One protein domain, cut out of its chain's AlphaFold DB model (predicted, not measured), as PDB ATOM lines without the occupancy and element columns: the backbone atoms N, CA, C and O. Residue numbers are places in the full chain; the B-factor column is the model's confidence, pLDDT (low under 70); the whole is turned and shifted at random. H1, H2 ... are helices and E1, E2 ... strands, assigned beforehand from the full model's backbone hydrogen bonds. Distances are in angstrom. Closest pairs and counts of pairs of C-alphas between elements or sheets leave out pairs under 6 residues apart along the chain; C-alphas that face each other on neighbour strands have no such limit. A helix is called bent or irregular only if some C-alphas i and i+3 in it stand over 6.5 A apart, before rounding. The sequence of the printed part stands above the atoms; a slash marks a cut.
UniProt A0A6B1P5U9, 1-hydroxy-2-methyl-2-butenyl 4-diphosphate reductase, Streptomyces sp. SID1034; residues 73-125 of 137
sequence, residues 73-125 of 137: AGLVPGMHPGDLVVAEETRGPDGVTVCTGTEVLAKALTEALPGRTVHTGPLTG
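AT A GLANCE: This is residues 73 to 125 of the 137 residues of the protein "1-hydroxy-2-methyl-2-butenyl 4-diphosphate reductase" of Streptomyces sp. SID1034 (UniProt A0A6B1P5U9). A small three-stranded sheet, sharply bent along its inner strand E1, has one helix, H1, packed on E1 and E3. The 53 printed residues begin with a stretch without named elements, 73 to 83, then come E1, E2, H1 and E3. The sheet's order is E2 E1 E3, mixed; the class is mixed, helices and strands. The whole is flat, 36 by 25 by 12 A, and only just compact, close to loose, with a radius of gyration of the C-alphas of 11.8 A.

HOW THE PARTS SIT: From residue 73, read on to E1, residues 84 to 92, which bends by 81 degrees at residue 88. E2, residues 95 to 98, makes an antiparallel hairpin with it; N 90 and O 97 are 2.8 A apart, within hydrogen-bond range. H1, residues 102 to 112, is on the sheet at a height of 8.9 A, in two layers, helix over strands; its O i to N i+4 pairs are all within range. Its closest C-alphas to E1 are Thr 102 and Glu 88, 5.9 A. E3, residues 118 to 124, is parallel to E1, with N 86 and O 119 2.8 A apart.

IN THESE COORDINATES: Find C-alpha 84 at (24.733, 1.617, -77.883); E1 runs 20.2 A. H1 spans 15.3 A, and E3 17.1 A to C-alpha 124 at (23.091, 4.822, -92.640).

THE WHOLE: The C-alphas farthest apart, Asp 94 and Pro 114, are 35.7 A apart. The printed part has no cut, its three links are tight, and no printed residue is under 70 in pLDDT.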
ATOM      1  N   ALA A  73      28.779   0.454 -86.915       90.50
ATOM      2  CA  ALA A  73      30.076   1.087 -86.743       90.50
ATOM      3  C   ALA A  73      29.886   2.575 -86.440       90.50
ATOM      4  O   ALA A  73      29.043   3.234 -87.049       90.50
ATOM      5  N   GLY A  74      30.687   3.098 -85.513       92.25
ATOM      6  CA  GLY A  74      30.722   4.527 -85.241       92.25
ATOM      7  C   GLY A  74      31.432   5.285 -86.359       92.25
ATOM      8  O   GLY A  74      32.516   4.888 -86.781       92.25
ATOM      9  N   LEU A  75      30.813   6.366 -86.834       91.56
ATOM     10  CA  LEU A  75      31.345   7.209 -87.915       91.56
ATOM     11  C   LEU A  75      31.843   8.574 -87.423       91.56
ATOM     12  O   LEU A  75      32.414   9.334 -88.201       91.56
ATOM     13  N   VAL A  76      31.627   8.892 -86.146       90.31
ATOM     14  CA  VAL A  76      32.031  10.163 -85.538       90.31
ATOM     15  C   VAL A  76      33.030   9.936 -84.400       90.31
ATOM     16  O   VAL A  76      32.998   8.881 -83.755       90.31
ATOM     17  N   PRO A  77      33.924  10.904 -84.130       92.00
ATOM     18  CA  PRO A  77      34.820  10.840 -82.980       92.00
ATOM     19  C   PRO A  77      34.056  10.658 -81.661       92.00
ATOM     20  O   PRO A  77      32.976  11.212 -81.480       92.00
ATOM     21  N   GLY A  78      34.647   9.911 -80.724       91.25
ATOM     22  CA  GLY A  78      34.085   9.698 -79.385       91.25
ATOM     23  C   GLY A  78      33.153   8.489 -79.245       91.25
ATOM     24  O   GLY A  78      32.729   8.198 -78.129       91.25
ATOM     25  N   MET A  79      32.871   7.754 -80.328       95.25
ATOM     26  CA  MET A  79      32.183   6.460 -80.256       95.25
ATOM     27  C   MET A  79      33.168   5.331 -79.941       95.25
ATOM     28  O   MET A  79      34.226   5.230 -80.565       95.25
ATOM     29  N   HIS A  80      32.799   4.452 -79.010       95.06
ATOM     30  CA  HIS A  80      33.642   3.350 -78.549       95.06
ATOM     31  C   HIS A  80      32.960   1.987 -78.748       95.06
ATOM     32  O   HIS A  80      31.733   1.884 -78.683       95.06
ATOM     33  N   PRO A  81      33.726   0.898 -78.960       94.62
ATOM     34  CA  PRO A  81      33.162  -0.447 -78.959       94.62
ATOM     35  C   PRO A  81      32.406  -0.741 -77.657       94.62
ATOM     36  O   PRO A  81      32.954  -0.606 -76.565       94.62
ATOM     37  N   GLY A  82      31.156  -1.186 -77.785       93.19
ATOM     38  CA  GLY A  82      30.271  -1.450 -76.647       93.19
ATOM     39  C   GLY A  82      29.338  -0.294 -76.282       93.19
ATOM     40  O   GLY A  82      28.467  -0.495 -75.436       93.19
ATOM     41  N   ASP A  83      29.476   0.868 -76.925       96.25
ATOM     42  CA  ASP A  83      28.431   1.891 -76.920       96.25
ATOM     43  C   ASP A  83      27.172   1.375 -77.634       96.25
ATOM     44  O   ASP A  83      27.241   0.530 -78.534       96.25
ATOM     45  N   LEU A  84      26.012   1.901 -77.240       96.81
ATOM     46  CA  LEU A  84      24.733   1.617 -77.883       96.81
ATOM     47  C   LEU A  84      24.333   2.778 -78.789       96.81
ATOM     48  O   LEU A  84      24.602   3.937 -78.485       96.81
ATOM     49  N   VAL A  85      23.645   2.461 -79.882       97.25
ATOM     50  CA  VAL A  85      23.089   3.453 -80.805       97.25
ATOM     51  C   VAL A  85      21.598   3.192 -80.956       97.25
ATOM     52  O   VAL A  85      21.192   2.065 -81.245       97.25
ATOM     53  N   VAL A  86      20.786   4.228 -80.772       97.88
ATOM     54  CA  VAL A  86      19.345   4.209 -81.027       97.88
ATOM     55  C   VAL A  86      19.056   5.131 -82.205       97.88
ATOM     56  O   VAL A  86      19.315   6.329 -82.148       97.88
ATOM     57  N   ALA A  87      18.528   4.560 -83.284       97.56
ATOM     58  CA  ALA A  87      18.202   5.314 -84.486       97.56
ATOM     59  C   ALA A  87      17.105   6.356 -84.212       97.56
ATOM     60  O   ALA A  87      16.052   6.026 -83.662       97.56
ATOM     61  N   GLU A  88      17.324   7.590 -84.652       97.88
ATOM     62  CA  GLU A  88      16.253   8.574 -84.885       97.88
ATOM     63  C   GLU A  88      15.645   8.383 -86.274       97.88
ATOM     64  O   GLU A  88      14.448   8.557 -86.482       97.88
ATOM     65  N   GLU A  89      16.468   7.950 -87.221       97.50
ATOM     66  CA  GLU A  89      16.064   7.573 -88.564       97.50
ATOM     67  C   GLU A  89      17.075   6.594 -89.160       97.50
ATOM     68  O   GLU A  89      18.251   6.577 -88.784       97.50
ATOM     69  N   THR A  90      16.630   5.791 -90.118       94.62
ATOM     70  CA  THR A  90      17.504   4.988 -90.968       94.62
ATOM     71  C   THR A  90      17.530   5.560 -92.377       94.62
ATOM     72  O   THR A  90      16.515   6.025 -92.894       94.62
ATOM     73  N   ARG A  91      18.701   5.545 -93.010       94.19
ATOM     74  CA  ARG A  91      18.926   6.047 -94.370       94.19
ATOM     75  C   ARG A  91      19.499   4.926 -95.220       94.19
ATOM     76  O   ARG A  91      20.487   4.310 -94.828       94.19
ATOM     77  N   GLY A  92      18.914   4.664 -96.379       89.25
ATOM     78  CA  GLY A  92      19.394   3.637 -97.298       89.25
ATOM     79  C   GLY A  92      19.015   3.924 -98.750       89.25
ATOM     80  O   GLY A  92      18.432   4.971 -99.034       89.25
ATOM     81  N   PRO A  93      19.324   2.995 -99.671       83.56
ATOM     82  CA  PRO A  93      18.991   3.131-101.091       83.56
ATOM     83  C   PRO A  93      17.495   3.359-101.349       83.56
ATOM     84  O   PRO A  93      17.133   4.082-102.271       83.56
ATOM     85  N   ASP A  94      16.642   2.797-100.489       83.25
ATOM     86  CA  ASP A  94      15.182   2.897-100.581       83.25
ATOM     87  C   ASP A  94      14.613   4.170 -99.913       83.25
ATOM     88  O   ASP A  94      13.399   4.367 -99.876       83.25
ATOM     89  N   GLY A  95      15.475   5.048 -99.383       90.38
ATOM     90  CA  GLY A  95      15.107   6.331 -98.784       90.38
ATOM     91  C   GLY A  95      15.372   6.428 -97.280       90.38
ATOM     92  O   GLY A  95      16.242   5.751 -96.726       90.38
ATOM     93  N   VAL A  96      14.637   7.330 -96.623       94.88
ATOM     94  CA  VAL A  96      14.750   7.611 -95.184       94.88
ATOM     95  C   VAL A  96      13.517   7.085 -94.459       94.88
ATOM     96  O   VAL A  96      12.391   7.356 -94.871       94.88
ATOM     97  N   THR A  97      13.721   6.357 -93.364       94.00
ATOM     98  CA  THR A  97      12.657   5.915 -92.456       94.00
ATOM     99  C   THR A  97      12.877   6.527 -91.081       94.00
ATOM    100  O   THR A  97      13.860   6.211 -90.418       94.00
ATOM    101  N   VAL A  98      11.953   7.375 -90.631       96.94
ATOM    102  CA  VAL A  98      11.989   7.946 -89.276       96.94
ATOM    103  C   VAL A  98      11.611   6.872 -88.259       96.94
ATOM    104  O   VAL A  98      10.620   6.157 -88.429       96.94
ATOM    105  N   CYS A  99      12.399   6.751 -87.196       96.44
ATOM    106  CA  CYS A  99      12.140   5.828 -86.103       96.44
ATOM    107  C   CYS A  99      11.191   6.457 -85.080       96.44
ATOM    108  O   CYS A  99      11.252   7.646 -84.775       96.44
ATOM    109  N   THR A 100      10.299   5.638 -84.530       95.50
ATOM    110  CA  THR A 100       9.380   6.047 -83.466       95.50
ATOM    111  C   THR A 100       9.857   5.492 -82.128       95.50
ATOM    112  O   THR A 100      10.476   4.432 -82.059       95.50
ATOM    113  N   GLY A 101       9.587   6.216 -81.038       93.94
ATOM    114  CA  GLY A 101       9.931   5.758 -79.687       93.94
ATOM    115  C   GLY A 101      11.426   5.785 -79.341       93.94
ATOM    116  O   GLY A 101      11.807   5.197 -78.331       93.94
ATOM    117  N   THR A 102      12.260   6.477 -80.127       96.50
ATOM    118  CA  THR A 102      13.709   6.630 -79.899       96.50
ATOM    119  C   THR A 102      14.023   7.065 -78.470       96.50
ATOM    120  O   THR A 102      14.802   6.400 -77.792       96.50
ATOM    121  N   GLU A 103      13.379   8.125 -77.972       96.44
ATOM    122  CA  GLU A 103      13.630   8.644 -76.620       96.44
ATOM    123  C   GLU A 103      13.277   7.627 -75.528       96.44
ATOM    124  O   GLU A 103      14.020   7.455 -74.562       96.44
ATOM    125  N   VAL A 104      12.163   6.908 -75.705       95.94
ATOM    126  CA  VAL A 104      11.707   5.876 -74.764       95.94
ATOM    127  C   VAL A 104      12.725   4.739 -74.698       95.94
ATOM    128  O   VAL A 104      13.104   4.318 -73.603       95.94
ATOM    129  N   LEU A 105      13.201   4.266 -75.851       95.88
ATOM    130  CA  LEU A 105      14.191   3.194 -75.916       95.88
ATOM    131  C   LEU A 105      15.555   3.649 -75.379       95.88
ATOM    132  O   LEU A 105      16.171   2.926 -74.600       95.88
ATOM    133  N   ALA A 106      16.013   4.849 -75.740       97.94
ATOM    134  CA  ALA A 106      17.281   5.400 -75.268       97.94
ATOM    135  C   ALA A 106      17.301   5.559 -73.741       97.94
ATOM    136  O   ALA A 106      18.268   5.158 -73.085       97.94
ATOM    137  N   LYS A 107      16.203   6.056 -73.161       97.56
ATOM    138  CA  LYS A 107      16.037   6.143 -71.709       97.56
ATOM    139  C   LYS A 107      16.079   4.760 -71.057       97.56
ATOM    140  O   LYS A 107      16.867   4.552 -70.139       97.56
ATOM    141  N   ALA A 108      15.293   3.807 -71.560       95.31
ATOM    142  CA  ALA A 108      15.247   2.452 -71.010       95.31
ATOM    143  C   ALA A 108      16.617   1.751 -71.055       95.31
ATOM    144  O   ALA A 108      17.000   1.078 -70.100       95.31
ATOM    145  N   LEU A 109      17.384   1.932 -72.136       95.88
ATOM    146  CA  LEU A 109      18.735   1.375 -72.261       95.88
ATOM    147  C   LEU A 109      19.724   2.031 -71.294       95.88
ATOM    148  O   LEU A 109      20.532   1.327 -70.693       95.88
ATOM    149  N   THR A 110      19.637   3.351 -71.113       97.38
ATOM    150  CA  THR A 110      20.481   4.092 -70.163       97.38
ATOM    151  C   THR A 110      20.243   3.620 -68.727       97.38
ATOM    152  O   THR A 110      21.193   3.411 -67.976       97.38
ATOM    153  N   GLU A 111      18.980   3.407 -68.350       95.88
ATOM    154  CA  GLU A 111      18.601   2.895 -67.028       95.88
ATOM    155  C   GLU A 111      19.027   1.432 -66.829       95.88
ATOM    156  O   GLU A 111      19.512   1.066 -65.758       95.88
ATOM    157  N   ALA A 112      18.881   0.591 -67.857       93.50
ATOM    158  CA  ALA A 112      19.204  -0.833 -67.781       93.50
ATOM    159  C   ALA A 112      20.715  -1.128 -67.791       93.50
ATOM    160  O   ALA A 112      21.137  -2.174 -67.294       93.50
ATOM    161  N   LEU A 113      21.531  -0.246 -68.377       94.38
ATOM    162  CA  LEU A 113      22.965  -0.456 -68.597       94.38
ATOM    163  C   LEU A 113      23.792   0.722 -68.055       94.38
ATOM    164  O   LEU A 113      24.443   1.430 -68.831       94.38
ATOM    165  N   PRO A 114      23.819   0.931 -66.724       93.38
ATOM    166  CA  PRO A 114      24.595   2.015 -66.136       93.38
ATOM    167  C   PRO A 114      26.078   1.887 -66.513       93.38
ATOM    168  O   PRO A 114      26.673   0.812 -66.424       93.38
ATOM    169  N   GLY A 115      26.676   2.998 -66.949       94.00
ATOM    170  CA  GLY A 115      28.070   3.048 -67.401       94.00
ATOM    171  C   GLY A 115      28.289   2.704 -68.879       94.00
ATOM    172  O   GLY A 115      29.440   2.639 -69.313       94.00
ATOM    173  N   ARG A 116      27.223   2.497 -69.665       95.94
ATOM    174  CA  ARG A 116      27.291   2.465 -71.134       95.94
ATOM    175  C   ARG A 116      26.770   3.767 -71.729       95.94
ATOM    176  O   ARG A 116      25.767   4.301 -71.265       95.94
ATOM    177  N   THR A 117      27.444   4.255 -72.766       97.25
ATOM    178  CA  THR A 117      26.986   5.423 -73.522       97.25
ATOM    179  C   THR A 117      25.920   4.996 -74.523       97.25
ATOM    180  O   THR A 117      26.105   4.021 -75.257       97.25
ATOM    181  N   VAL A 118      24.810   5.732 -74.555       97.62
ATOM    182  CA  VAL A 118      23.748   5.588 -75.553       97.62
ATOM    183  C   VAL A 118      23.779   6.817 -76.456       97.62
ATOM    184  O   VAL A 118      23.584   7.935 -75.986       97.62
ATOM    185  N   HIS A 119      24.023   6.606 -77.744       97.12
ATOM    186  CA  HIS A 119      23.983   7.643 -78.773       97.12
ATOM    187  C   HIS A 119      22.638   7.606 -79.499       97.12
ATOM    188  O   HIS A 119      22.122   6.520 -79.776       97.12
ATOM    189  N   THR A 120      22.096   8.769 -79.858       97.06
ATOM    190  CA  THR A 120      20.954   8.882 -80.780       97.06
ATOM    191  C   THR A 120      21.364   9.622 -82.046       97.06
ATOM    192  O   THR A 120      22.307  10.416 -82.036       97.06
ATOM    193  N   GLY A 121      20.706   9.307 -83.160       95.88
ATOM    194  CA  GLY A 121      20.966   9.962 -84.440       95.88
ATOM    195  C   GLY A 121      20.665   9.075 -85.650       95.88
ATOM    196  O   GLY A 121      20.062   8.006 -85.507       95.88
ATOM    197  N   PRO A 122      21.070   9.503 -86.860       96.19
ATOM    198  CA  PRO A 122      20.803   8.764 -88.086       96.19
ATOM    199  C   PRO A 122      21.685   7.514 -88.212       96.19
ATOM    200  O   PRO A 122      22.887   7.543 -87.944       96.19
ATOM    201  N   LEU A 123      21.096   6.429 -88.710       95.00
ATOM    202  CA  LEU A 123      21.776   5.182 -89.058       95.00
ATOM    203  C   LEU A 123      21.771   4.990 -90.576       95.00
ATOM    204  O   LEU A 123      20.726   4.788 -91.189       95.00
ATOM    205  N   THR A 124      22.949   5.027 -91.192       92.75
ATOM    206  CA  THR A 124      23.091   4.822 -92.640       92.75
ATOM    207  C   THR A 124      23.391   3.357 -92.947       92.75
ATOM    208  O   THR A 124      24.356   2.791 -92.434       92.75
ATOM    209  N   GLY A 125      22.575   2.747 -93.802       87.75
ATOM    210  CA  GLY A 125      22.824   1.429 -94.371       87.75
ATOM    211  C   GLY A 125      23.824   1.497 -95.523       87.75
ATOM    212  O   GLY A 125      23.790   2.421 -96.332       87.75
TER     213      GLY A 125